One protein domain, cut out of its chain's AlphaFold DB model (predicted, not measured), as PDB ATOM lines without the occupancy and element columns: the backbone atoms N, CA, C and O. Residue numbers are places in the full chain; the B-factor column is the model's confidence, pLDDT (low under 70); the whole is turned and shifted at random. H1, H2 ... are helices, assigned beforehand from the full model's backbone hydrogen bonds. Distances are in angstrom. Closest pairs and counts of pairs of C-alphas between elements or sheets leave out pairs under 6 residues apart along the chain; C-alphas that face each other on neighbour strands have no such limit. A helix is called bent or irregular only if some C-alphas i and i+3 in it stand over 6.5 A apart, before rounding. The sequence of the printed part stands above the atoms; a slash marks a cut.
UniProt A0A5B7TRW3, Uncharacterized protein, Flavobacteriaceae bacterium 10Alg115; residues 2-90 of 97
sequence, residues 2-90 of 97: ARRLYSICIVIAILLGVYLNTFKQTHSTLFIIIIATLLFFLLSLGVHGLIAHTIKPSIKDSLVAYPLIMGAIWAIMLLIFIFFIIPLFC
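What this domain is: This is residues 2 to 90 of the 97 residues of an uncharacterized protein of Flavobacteriaceae bacterium 10Alg115 (UniProt A0A5B7TRW3). Three long helices, H1, H2 and H4, stand side by side with alternating directions, in a thin, elongated slab; H2 lies between H1 and H4, which come near each other only toward their last residues. The short helix H3 lies in the turn from H2 to H4, at one end of the long axis. The printed part has 89 residues with four named helices, in the order H1, H2, H3, H4, and no named strand; the class is all helix. It is only just loose, close to compact, with a radius of gyration of the C-alphas of 14.9 A, and its outline, only just elongated, spans 49 by 26 by 14 A.

Where its parts are: H1 covers residues 2 to 22 and measures 30.6 A from first to last C-alpha; it begins at C-alpha 2, at (-12.433, 45.690, 5.222). H2, residues 29 to 52, begins at C-alpha 29, at (13.821, 36.510, 25.952), and measures 33.9 A. H3 has four residues, 57 to 60, and measures 5.0 A. H4, residues 65 to 89, is the longest helix by residues, with 25, and measures 34.4 A; it ends at C-alpha 89, at (11.277, 44.786, 25.385). H4 has a kink of 31 degrees near residue 82 and is irregular, but only just: C-alphas 83 and 86 are 6.50 A apart, and its line is a rough one.

How they stand to each other: H1 and H2 form a helical hairpin. They touch, the closest C-alphas being those of Tyr 6 and Gly 46, 4.3 A apart, and run opposite ways at a shallow tilt of 24 degrees. H2 also touches H4, with Ser 44 and Trp 74 the closest C-alphas at 6.9 A, opposite ways at a shallow tilt of 28 degrees. H1 and H4 are close but not clearly touching: their closest C-alphas, those of Asn 21 and Phe 89, are 6.1 A apart, and their centres 16.7 A. These two run the same way at a shallow tilt of 18 degrees. H3 and H4 touch only at the corner by their link, and only just, with 3 pairs of C-alphas within 8 A; the closest are those of Lys 60 and Tyr 66, 5.2 A apart, and H4 touches H3 with residues 65 to 66 alone. H2 and H3 are close but not clearly touching, with the C-alphas of Ala 52 and Lys 60 closest at 8.0 A, while H1 and H3 are apart. In H1 and H2 every O i to N i+4 pair is within hydrogen-bond range, in H4 19 of 21 are, and H3 is too short for such a pair.

The domain as a whole: The two C-alphas farthest apart are those of Thr 26 and Ser 58, at 48.8 A. The printed part has no cut. The links from H2 to H3 and from H3 to H4 are tight, the link from H1 to H2 is short, and no link is long. The mean pLDDT of the printed part is 94.9, and no printed residue is under 70.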
ATOM      1  N   ALA A   2     -13.877  45.966   5.117       82.62
ATOM      2  CA  ALA A   2     -12.433  45.690   5.222       82.62
ATOM      3  C   ALA A   2     -11.624  46.700   6.070       82.62
ATOM      4  O   ALA A   2     -10.846  46.298   6.927       82.62
ATOM      5  N   ARG A   3     -11.875  48.013   5.941       88.88
ATOM      6  CA  ARG A   3     -11.198  49.043   6.761       88.88
ATOM      7  C   ARG A   3     -11.369  48.826   8.277       88.88
ATOM      8  O   ARG A   3     -10.449  49.092   9.046       88.88
ATOM      9  N   ARG A   4     -12.531  48.313   8.712       92.50
ATOM     10  CA  ARG A   4     -12.783  48.001  10.131       92.50
ATOM     11  C   ARG A   4     -11.922  46.832  10.599       92.50
ATOM     12  O   ARG A   4     -11.347  46.929  11.671       92.50
ATOM     13  N   LEU A   5     -11.780  45.785   9.781       94.56
ATOM     14  CA  LEU A   5     -10.936  44.629  10.100       94.56
ATOM     15  C   LEU A   5      -9.484  45.052  10.339       94.56
ATOM     16  O   LEU A   5      -8.918  44.728  11.375       94.56
ATOM     17  N   TYR A   6      -8.912  45.855   9.441       95.81
ATOM     18  CA  TYR A   6      -7.540  46.338   9.604       95.81
ATOM     19  C   TYR A   6      -7.365  47.246  10.827       95.81
ATOM     20  O   TYR A   6      -6.351  47.159  11.514       95.81
ATOM     21  N   SER A   7      -8.374  48.061  11.150       95.00
ATOM     22  CA  SER A   7      -8.373  48.853  12.389       95.00
ATOM     23  C   SER A   7      -8.383  47.953  13.630       95.00
ATOM     24  O   SER A   7      -7.640  48.202  14.573       95.00
ATOM     25  N   ILE A   8      -9.177  46.878  13.616       96.25
ATOM     26  CA  ILE A   8      -9.222  45.886  14.697       96.25
ATOM     27  C   ILE A   8      -7.865  45.186  14.840       96.25
ATOM     28  O   ILE A   8      -7.377  45.065  15.960       96.25
ATOM     29  N   CYS A   9      -7.217  44.788  13.738       96.00
ATOM     30  CA  CYS A   9      -5.873  44.202  13.775       96.00
ATOM     31  C   CYS A   9      -4.862  45.127  14.466       96.00
ATOM     32  O   CYS A   9      -4.090  44.662  15.300       96.00
ATOM     33  N   ILE A  10      -4.900  46.432  14.166       97.38
ATOM     34  CA  ILE A  10      -4.033  47.428  14.816       97.38
ATOM     35  C   ILE A  10      -4.324  47.503  16.313       97.38
ATOM     36  O   ILE A  10      -3.399  47.424  17.117       97.38
ATOM     37  N   VAL A  11      -5.598  47.623  16.699       98.12
ATOM     38  CA  VAL A  11      -5.993  47.709  18.113       98.12
ATOM     39  C   VAL A  11      -5.543  46.464  18.879       98.12
ATOM     40  O   VAL A  11      -4.934  46.592  19.937       98.12
ATOM     41  N   ILE A  12      -5.768  45.269  18.329       97.88
ATOM     42  CA  ILE A  12      -5.338  44.007  18.944       97.88
ATOM     43  C   ILE A  12      -3.812  43.954  19.067       97.88
ATOM     44  O   ILE A  12      -3.307  43.621  20.137       97.88
ATOM     45  N   ALA A  13      -3.072  44.316  18.014       98.00
ATOM     46  CA  ALA A  13      -1.612  44.316  18.051       98.00
ATOM     47  C   ALA A  13      -1.062  45.266  19.127       98.00
ATOM     48  O   ALA A  13      -0.138  44.901  19.852       98.00
ATOM     49  N   ILE A  14      -1.661  46.453  19.279       97.69
ATOM     50  CA  ILE A  14      -1.282  47.423  20.314       97.69
ATOM     51  C   ILE A  14      -1.598  46.880  21.710       97.69
ATOM     52  O   ILE A  14      -0.724  46.899  22.572       97.69
ATOM     53  N   LEU A  15      -2.811  46.366  21.940       98.25
ATOM     54  CA  LEU A  15      -3.210  45.822  23.245       98.25
ATOM     55  C   LEU A  15      -2.306  44.660  23.675       98.25
ATOM     56  O   LEU A  15      -1.842  44.625  24.814       98.25
ATOM     57  N   LEU A  16      -2.002  43.744  22.755       97.94
ATOM     58  CA  LEU A  16      -1.085  42.637  23.016       97.94
ATOM     59  C   LEU A  16       0.362  43.111  23.199       97.94
ATOM     60  O   LEU A  16       1.084  42.540  24.011       97.94
ATOM     61  N   GLY A  17       0.786  44.171  22.508       96.81
ATOM     62  CA  GLY A  17       2.095  44.794  22.716       96.81
ATOM     63  C   GLY A  17       2.227  45.412  24.109       96.81
ATOM     64  O   GLY A  17       3.236  45.212  24.783       96.81
ATOM     65  N   VAL A  18       1.184  46.101  24.581       97.06
ATOM     66  CA  VAL A  18       1.115  46.647  25.947       97.06
ATOM     67  C   VAL A  18       1.134  45.525  26.983       97.06
ATOM     68  O   VAL A  18       1.893  45.608  27.951       97.06
ATOM     69  N   TYR A  19       0.360  44.458  26.761       96.25
ATOM     70  CA  TYR A  19       0.384  43.263  27.605       96.25
ATOM     71  C   TYR A  19       1.797  42.673  27.676       96.25
ATOM     72  O   TYR A  19       2.352  42.527  28.763       96.25
ATOM     73  N   LEU A  20       2.414  42.410  26.520       95.88
ATOM     74  CA  LEU A  20       3.742  41.813  26.448       95.88
ATOM     75  C   LEU A  20       4.786  42.698  27.141       95.88
ATOM     76  O   LEU A  20       5.624  42.170  27.858       95.88
ATOM     77  N   ASN A  21       4.717  44.026  27.007       94.75
ATOM     78  CA  ASN A  21       5.632  44.930  27.707       94.75
ATOM     79  C   ASN A  21       5.419  44.940  29.231       94.75
ATOM     80  O   ASN A  21       6.390  45.029  29.979       94.75
ATOM     81  N   THR A  22       4.169  44.851  29.687       95.81
ATOM     82  CA  THR A  22       3.817  44.851  31.118       95.81
ATOM     83  C   THR A  22       4.301  43.579  31.809       95.81
ATOM     84  O   THR A  22       4.867  43.639  32.896       95.81
ATOM     85  N   PHE A  23       4.133  42.431  31.152       95.44
ATOM     86  CA  PHE A  23       4.445  41.114  31.712       95.44
ATOM     87  C   PHE A  23       5.740  40.507  31.151       95.44
ATOM     88  O   PHE A  23       6.011  39.328  31.346       95.44
ATOM     89  N   LYS A  24       6.595  41.289  30.482       93.00
ATOM     90  CA  LYS A  24       7.827  40.772  29.854       93.00
ATOM     91  C   LYS A  24       8.738  40.009  30.817       93.00
ATOM     92  O   LYS A  24       9.371  39.044  30.414       93.00
ATOM     93  N   GLN A  25       8.769  40.386  32.095       92.94
ATOM     94  CA  GLN A  25       9.611  39.731  33.104       92.94
ATOM     95  C   GLN A  25       9.182  38.289  33.425       92.94
ATOM     96  O   GLN A  25       9.986  37.527  33.950       92.94
ATOM     97  N   THR A  26       7.945  37.890  33.100       95.62
ATOM     98  CA  THR A  26       7.447  36.523  33.333       95.62
ATOM     99  C   THR A  26       7.732  35.574  32.169       95.62
ATOM    100  O   THR A  26       7.293  34.424  32.186       95.62
ATOM    101  N   HIS A  27       8.425  36.039  31.129       93.69
ATOM    102  CA  HIS A  27       8.652  35.297  29.895       93.69
ATOM    103  C   HIS A  27      10.140  35.218  29.547       93.69
ATOM    104  O   HIS A  27      10.940  36.059  29.949       93.69
ATOM    105  N   SER A  28      10.523  34.205  28.767       93.38
ATOM    106  CA  SER A  28      11.889  34.106  28.254       93.38
ATOM    107  C   SER A  28      12.147  35.152  27.165       93.38
ATOM    108  O   SER A  28      11.244  35.520  26.411       93.38
ATOM    109  N   THR A  29      13.401  35.581  27.016       91.62
ATOM    110  CA  THR A  29      13.821  36.510  25.952       91.62
ATOM    111  C   THR A  29      13.412  36.016  24.564       91.62
ATOM    112  O   THR A  29      12.905  36.788  23.754       91.62
ATOM    113  N   LEU A  30      13.573  34.712  24.302       92.38
ATOM    114  CA  LEU A  30      13.183  34.099  23.032       92.38
ATOM    115  C   LEU A  30      11.675  34.225  22.781       92.38
ATOM    116  O   LEU A  30      11.268  34.604  21.685       92.38
ATOM    117  N   PHE A  31      10.850  33.953  23.798       94.75
ATOM    118  CA  PHE A  31       9.402  34.114  23.693       94.75
ATOM    119  C   PHE A  31       9.032  35.564  23.367       94.75
ATOM    120  O   PHE A  31       8.262  35.808  22.442       94.75
ATOM    121  N   ILE A  32       9.625  36.528  24.078       95.19
ATOM    122  CA  ILE A  32       9.357  37.953  23.865       95.19
ATOM    123  C   ILE A  32       9.709  38.364  22.434       95.19
ATOM    124  O   ILE A  32       8.895  39.014  21.787       95.19
ATOM    125  N   ILE A  33      10.871  37.954  21.913       94.00
ATOM    126  CA  ILE A  33      11.299  38.282  20.543       94.00
ATOM    127  C   ILE A  33      10.330  37.702  19.510       94.00
ATOM    128  O   ILE A  33       9.903  38.419  18.602       94.00
ATOM    129  N   ILE A  34       9.950  36.428  19.648       96.00
ATOM    130  CA  ILE A  34       9.030  35.766  18.713       96.00
ATOM    131  C   ILE A  34       7.665  36.458  18.730       96.00
ATOM    132  O   ILE A  34       7.156  36.838  17.674       96.00
ATOM    133  N   ILE A  35       7.080  36.672  19.912       97.12
ATOM    134  CA  ILE A  35       5.760  37.299  20.021       97.12
ATOM    135  C   ILE A  35       5.809  38.762  19.574       97.12
ATOM    136  O   ILE A  35       4.935  39.180  18.822       97.12
ATOM    137  N   ALA A  36       6.831  39.535  19.946       96.44
ATOM    138  CA  ALA A  36       6.985  40.912  19.481       96.44
ATOM    139  C   ALA A  36       7.088  40.983  17.949       96.44
ATOM    140  O   ALA A  36       6.473  41.849  17.331       96.44
ATOM    141  N   THR A  37       7.790  40.031  17.327       96.94
ATOM    142  CA  THR A  37       7.894  39.919  15.865       96.94
ATOM    143  C   THR A  37       6.543  39.583  15.226       96.94
ATOM    144  O   THR A  37       6.150  40.206  14.241       96.94
ATOM    145  N   LEU A  38       5.775  38.655  15.808       98.06
ATOM    146  CA  LEU A  38       4.414  38.347  15.350       98.06
ATOM    147  C   LEU A  38       3.478  39.557  15.476       98.06
ATOM    148  O   LEU A  38       2.713  39.848  14.556       98.06
ATOM    149  N   LEU A  39       3.564  40.295  16.586       97.94
ATOM    150  CA  LEU A  39       2.792  41.518  16.797       97.94
ATOM    151  C   LEU A  39       3.189  42.622  15.817       97.94
ATOM    152  O   LEU A  39       2.311  43.324  15.319       97.94
ATOM    153  N   PHE A  40       4.475  42.740  15.479       98.00
ATOM    154  CA  PHE A  40       4.941  43.630  14.421       98.00
ATOM    155  C   PHE A  40       4.310  43.276  13.070       98.00
ATOM    156  O   PHE A  40       3.780  44.162  12.400       98.00
ATOM    157  N   PHE A  41       4.294  41.997  12.683       97.94
ATOM    158  CA  PHE A  41       3.650  41.580  11.436       97.94
ATOM    159  C   PHE A  41       2.142  41.850  11.440       97.94
ATOM    160  O   PHE A  41       1.614  42.338  10.442       97.94
ATOM    161  N   LEU A  42       1.454  41.608  12.560       98.06
ATOM    162  CA  LEU A  42       0.026  41.899  12.701       98.06
ATOM    163  C   LEU A  42      -0.269  43.406  12.611       98.06
ATOM    164  O   LEU A  42      -1.200  43.818  11.916       98.06
ATOM    165  N   LEU A  43       0.546  44.234  13.272       98.00
ATOM    166  CA  LEU A  43       0.459  45.691  13.202       98.00
ATOM    167  C   LEU A  43       0.723  46.183  11.777       98.00
ATOM    168  O   LEU A  43      -0.051  46.975  11.241       98.00
ATOM    169  N   SER A  44       1.783  45.676  11.147       97.81
ATOM    170  CA  SER A  44       2.149  45.969   9.765       97.81
ATOM    171  C   SER A  44       1.021  45.620   8.798       97.81
ATOM    172  O   SER A  44       0.653  46.457   7.974       97.81
ATOM    173  N   LEU A  45       0.419  44.436   8.930       96.94
ATOM    174  CA  LEU A  45      -0.733  44.015   8.134       96.94
ATOM    175  C   LEU A  45      -1.904  44.994   8.283       96.94
ATOM    176  O   LEU A  45      -2.497  45.409   7.287       96.94
ATOM    177  N   GLY A  46      -2.225  45.383   9.518       97.06
ATOM    178  CA  GLY A  46      -3.279  46.352   9.802       97.06
ATOM    179  C   GLY A  46      -3.008  47.722   9.170       97.06
ATOM    180  O   GLY A  46      -3.861  48.267   8.471       97.06
ATOM    181  N   VAL A  47      -1.804  48.264   9.357       97.25
ATOM    182  CA  VAL A  47      -1.409  49.570   8.808       97.25
ATOM    183  C   VAL A  47      -1.431  49.553   7.278       97.25
ATOM    184  O   VAL A  47      -2.079  50.408   6.668       97.25
ATOM    185  N   HIS A  48      -0.825  48.547   6.645       96.00
ATOM    186  CA  HIS A  48      -0.804  48.423   5.187       96.00
ATOM    187  C   HIS A  48      -2.202  48.230   4.611       96.00
ATOM    188  O   HIS A  48      -2.551  48.879   3.628       96.00
ATOM    189  N   GLY A  49      -3.042  47.403   5.234       94.62
ATOM    190  CA  GLY A  49      -4.424  47.229   4.797       94.62
ATOM    191  C   GLY A  49      -5.246  48.520   4.885       94.62
ATOM    192  O   GLY A  49      -6.004  48.843   3.966       94.62
ATOM    193  N   LEU A  50      -5.065  49.320   5.941       95.38
ATOM    194  CA  LEU A  50      -5.710  50.633   6.052       95.38
ATOM    195  C   LEU A  50      -5.235  51.617   4.984       95.38
ATOM    196  O   LEU A  50      -6.065  52.286   4.357       95.38
ATOM    197  N   ILE A  51      -3.923  51.698   4.768       94.31
ATOM    198  CA  ILE A  51      -3.316  52.564   3.754       94.31
ATOM    199  C   ILE A  51      -3.800  52.150   2.366       94.31
ATOM    200  O   ILE A  51      -4.292  52.991   1.613       94.31
ATOM    201  N   ALA A  52      -3.783  50.852   2.060       93.25
ATOM    202  CA  ALA A  52      -4.312  50.309   0.819       93.25
ATOM    203  C   ALA A  52      -5.784  50.691   0.617       93.25
ATOM    204  O   ALA A  52      -6.192  50.968  -0.500       93.25
ATOM    205  N   HIS A  53      -6.607  50.808   1.659       91.50
ATOM    206  CA  HIS A  53      -7.991  51.285   1.523       91.50
ATOM    207  C   HIS A  53      -8.166  52.810   1.538       91.50
ATOM    208  O   HIS A  53      -9.303  53.282   1.434       91.50
ATOM    209  N   THR A  54      -7.091  53.581   1.672       89.94
ATOM    210  CA  THR A  54      -7.128  55.050   1.787       89.94
ATOM    211  C   THR A  54      -6.408  55.749   0.633       89.94
ATOM    212  O   THR A  54      -6.808  56.843   0.244       89.94
ATOM    213  N   ILE A  55      -5.395  55.115   0.039       92.38
ATOM    214  CA  ILE A  55      -4.682  55.631  -1.134       92.38
ATOM    215  C   ILE A  55      -5.636  55.785  -2.335       92.38
ATOM    216  O   ILE A  55      -6.510  54.943  -2.576       92.38
ATOM    217  N   LYS A  56      -5.447  56.867  -3.101       92.31
ATOM    218  CA  LYS A  56      -6.203  57.165  -4.328       92.31
ATOM    219  C   LYS A  56      -5.986  56.079  -5.397       92.31
ATOM    220  O   LYS A  56      -4.853  55.624  -5.543       92.31
ATOM    221  N   PRO A  57      -7.011  55.719  -6.195       90.50
ATOM    222  CA  PRO A  57      -6.872  54.719  -7.259       90.50
ATOM    223  C   PRO A  57      -5.705  54.998  -8.218       90.50
ATOM    224  O   PRO A  57      -4.883  54.124  -8.438       90.50
ATOM    225  N   SER A  58      -5.523  56.256  -8.637       92.44
ATOM    226  CA  SER A  58      -4.433  56.654  -9.545       92.44
ATOM    227  C   SER A  58      -3.023  56.351  -9.026       92.44
ATOM    228  O   SER A  58      -2.104  56.158  -9.816       92.44
ATOM    229  N   ILE A  59      -2.836  56.310  -7.703       91.19
ATOM    230  CA  ILE A  59      -1.562  55.915  -7.095       91.19
ATOM    231  C   ILE A  59      -1.455  54.390  -7.066       91.19
ATOM    232  O   ILE A  59      -0.379  53.876  -7.343       91.19
ATOM    233  N   LYS A  60      -2.545  53.671  -6.762       89.88
ATOM    234  CA  LYS A  60      -2.576  52.196  -6.719       89.88
ATOM    235  C   LYS A  60      -2.276  51.554  -8.063       89.88
ATOM    236  O   LYS A  60      -1.604  50.533  -8.101       89.88
ATOM    237  N   ASP A  61      -2.759  52.173  -9.132       92.56
ATOM    238  CA  ASP A  61      -2.571  51.683 -10.497       92.56
ATOM    239  C   ASP A  61      -1.149  51.973 -11.018       92.56
ATOM    240  O   ASP A  61      -0.749  51.491 -12.075       92.56
ATOM    241  N   SER A  62      -0.349  52.749 -10.273       94.62
ATOM    242  CA  SER A  62       1.044  53.011 -10.613       94.62
ATOM    243  C   SER A  62       1.930  51.810 -10.292       94.62
ATOM    244  O   SER A  62       2.092  51.434  -9.130       94.62
ATOM    245  N   LEU A  63       2.601  51.289 -11.324       92.75
ATOM    246  CA  LEU A  63       3.561  50.188 -11.216       92.75
ATOM    247  C   LEU A  63       4.707  50.479 -10.231       92.75
ATOM    248  O   LEU A  63       5.213  49.566  -9.589       92.75
ATOM    249  N   VAL A  64       5.122  51.745 -10.117       95.50
ATOM    250  CA  VAL A  64       6.277  52.148  -9.296       95.50
ATOM    251  C   VAL A  64       5.838  52.806  -7.994       95.50
ATOM    252  O   VAL A  64       6.341  52.452  -6.928       95.50
ATOM    253  N   ALA A  65       4.892  53.750  -8.044       94.44
ATOM    254  CA  ALA A  65       4.573  54.556  -6.869       94.44
ATOM    255  C   ALA A  65       3.918  53.724  -5.759       94.44
ATOM    256  O   ALA A  65       4.256  53.903  -4.590       94.44
ATOM    257  N   TYR A  66       3.017  52.796  -6.100       94.06
ATOM    258  CA  TYR A  66       2.327  52.000  -5.087       94.06
ATOM    259  C   TYR A  66       3.269  51.055  -4.323       94.06
ATOM    260  O   TYR A  66       3.301  51.151  -3.091       94.06
ATOM    261  N   PRO A  67       4.095  50.212  -4.982       95.62
ATOM    262  CA  PRO A  67       5.065  49.382  -4.269       95.62
ATOM    263  C   PRO A  67       6.085  50.202  -3.480       95.62
ATOM    264  O   PRO A  67       6.432  49.817  -2.366       95.62
ATOM    265  N   LEU A  68       6.529  51.347  -4.015       96.75
ATOM    266  CA  LEU A  68       7.505  52.202  -3.339       96.75
ATOM    267  C   LEU A  68       6.943  52.795  -2.041       96.75
ATOM    268  O   LEU A  68       7.613  52.749  -1.014       96.75
ATOM    269  N   ILE A  69       5.708  53.307  -2.059       94.50
ATOM    270  CA  ILE A  69       5.056  53.861  -0.863       94.50
ATOM    271  C   ILE A  69       4.845  52.766   0.188       94.50
ATOM    272  O   ILE A  69       5.175  52.967   1.355       94.50
ATOM    273  N   MET A  70       4.328  51.603  -0.215       96.25
ATOM    274  CA  MET A  70       4.087  50.492   0.712       96.25
ATOM    275  C   MET A  70       5.403  49.967   1.302       96.25
ATOM    276  O   MET A  70       5.520  49.819   2.514       96.25
ATOM    277  N   GLY A  71       6.429  49.771   0.470       96.81
ATOM    278  CA  GLY A  71       7.751  49.335   0.915       96.81
ATOM    279  C   GLY A  71       8.433  50.338   1.846       96.81
ATOM    280  O   GLY A  71       8.981  49.939   2.870       96.81
ATOM    281  N   ALA A  72       8.360  51.639   1.544       97.25
ATOM    282  CA  ALA A  72       8.933  52.682   2.391       97.25
ATOM    283  C   ALA A  72       8.265  52.728   3.772       97.25
ATOM    284  O   ALA A  72       8.952  52.806   4.790       97.25
ATOM    285  N   ILE A  73       6.933  52.628   3.824       96.81
ATOM    286  CA  ILE A  73       6.190  52.593   5.089       96.81
ATOM    287  C   ILE A  73       6.568  51.350   5.893       96.81
ATOM    288  O   ILE A  73       6.867  51.463   7.083       96.81
ATOM    289  N   TRP A  74       6.628  50.181   5.252       97.56
ATOM    290  CA  TRP A  74       7.070  48.954   5.907       97.56
ATOM    291  C   TRP A  74       8.493  49.061   6.460       97.56
ATOM    292  O   TRP A  74       8.725  48.700   7.611       97.56
ATOM    293  N   ALA A  75       9.431  49.606   5.680       98.06
ATOM    294  CA  ALA A  75      10.816  49.791   6.097       98.06
ATOM    295  C   ALA A  75      10.923  50.721   7.312       98.06
ATOM    296  O   ALA A  75      11.609  50.389   8.274       98.06
ATOM    297  N   ILE A  76      10.198  51.844   7.321       98.12
ATOM    298  CA  ILE A  76      10.152  52.754   8.476       98.12
ATOM    299  C   ILE A  76       9.609  52.025   9.710       98.12
ATOM    300  O   ILE A  76      10.207  52.100  10.783       98.12
ATOM    301  N   MET A  77       8.508  51.282   9.566       97.88
ATOM    302  CA  MET A  77       7.946  50.495  10.665       97.88
ATOM    303  C   MET A  77       8.937  49.443  11.178       97.88
ATOM    304  O   MET A  77       9.056  49.261  12.389       97.88
ATOM    305  N   LEU A  78       9.656  48.764  10.279       97.44
ATOM    306  CA  LEU A  78      10.659  47.761  10.629       97.44
ATOM    307  C   LEU A  78      11.838  48.384  11.382       97.44
ATOM    308  O   LEU A  78      12.272  47.835  12.390       97.44
ATOM    309  N   LEU A  79      12.334  49.538  10.933       97.44
ATOM    310  CA  LEU A  79      13.407  50.260  11.616       97.44
ATOM    311  C   LEU A  79      12.977  50.661  13.031       97.44
ATOM    312  O   LEU A  79      13.720  50.436  13.983       97.44
ATOM    313  N   ILE A  80      11.753  51.175  13.193       96.88
ATOM    314  CA  ILE A  80      11.194  51.474  14.519       96.88
ATOM    315  C   ILE A  80      11.136  50.201  15.373       96.88
ATOM    316  O   ILE A  80      11.527  50.208  16.540       96.88
ATOM    317  N   PHE A  81      10.687  49.088  14.796       96.25
ATOM    318  CA  PHE A  81      10.599  47.821  15.505       96.25
ATOM    319  C   PHE A  81      11.969  47.316  15.984       96.25
ATOM    320  O   PHE A  81      12.137  47.031  17.168       96.25
ATOM    321  N   ILE A  82      12.959  47.260  15.095       94.44
ATOM    322  CA  ILE A  82      14.289  46.719  15.400       94.44
ATOM    323  C   ILE A  82      15.052  47.621  16.370       94.44
ATOM    324  O   ILE A  82      15.630  47.123  17.330       94.44
ATOM    325  N   PHE A  83      15.063  48.936  16.138       93.88
ATOM    326  CA  PHE A  83      15.928  49.852  16.887       93.88
ATOM    327  C   PHE A  83      15.285  50.430  18.148       93.88
ATOM    328  O   PHE A  83      16.009  50.882  19.031       93.88
ATOM    329  N   PHE A  84      13.954  50.408  18.268       92.75
ATOM    330  CA  PHE A  84      13.263  50.969  19.434       92.75
ATOM    331  C   PHE A  84      12.438  49.923  20.180       92.75
ATOM    332  O   PHE A  84      12.580  49.794  21.395       92.75
ATOM    333  N   ILE A  85      11.601  49.151  19.482       93.88
ATOM    334  CA  ILE A  85      10.702  48.198  20.149       93.88
ATOM    335  C   ILE A  85      11.481  47.015  20.729       93.88
ATOM    336  O   ILE A  85      11.325  46.721  21.909       93.88
ATOM    337  N   ILE A  86      12.358  46.360  19.964       92.44
ATOM    338  CA  ILE A  86      13.128  45.219  20.485       92.44
ATOM    339  C   ILE A  86      13.972  45.614  21.714       92.44
ATOM    340  O   ILE A  86      13.838  44.938  22.733       92.44
ATOM    341  N   PRO A  87      14.767  46.704  21.710       90.88
ATOM    342  CA  PRO A  87      15.551  47.099  22.884       90.88
ATOM    343  C   PRO A  87      14.690  47.498  24.089       90.88
ATOM    344  O   PRO A  87      15.078  47.253  25.228       90.88
ATOM    345  N   LEU A  88      13.498  48.062  23.866       91.00
ATOM    346  CA  LEU A  88      12.558  48.386  24.945       91.00
ATOM    347  C   LEU A  88      12.019  47.122  25.644       91.00
ATOM    348  O   LEU A  88      11.799  47.108  26.862       91.00
ATOM    349  N   PHE A  89      11.786  46.059  24.877       90.00
ATOM    350  CA  PHE A  89      11.277  44.786  25.385       90.00
ATOM    351  C   PHE A  89      12.404  43.914  25.956       90.00
ATOM    352  O   PHE A  89      12.224  43.287  26.997       90.00
ATOM    353  N   CYS A  90      13.574  43.930  25.321       87.31
ATOM    354  CA  CYS A  90      14.738  43.112  25.641       87.31
ATOM    355  C   CYS A  90      16.008  43.989  25.696       87.31
ATOM    356  O   CYS A  90      16.815  43.954  24.765       87.31
TER     357      CYS A  90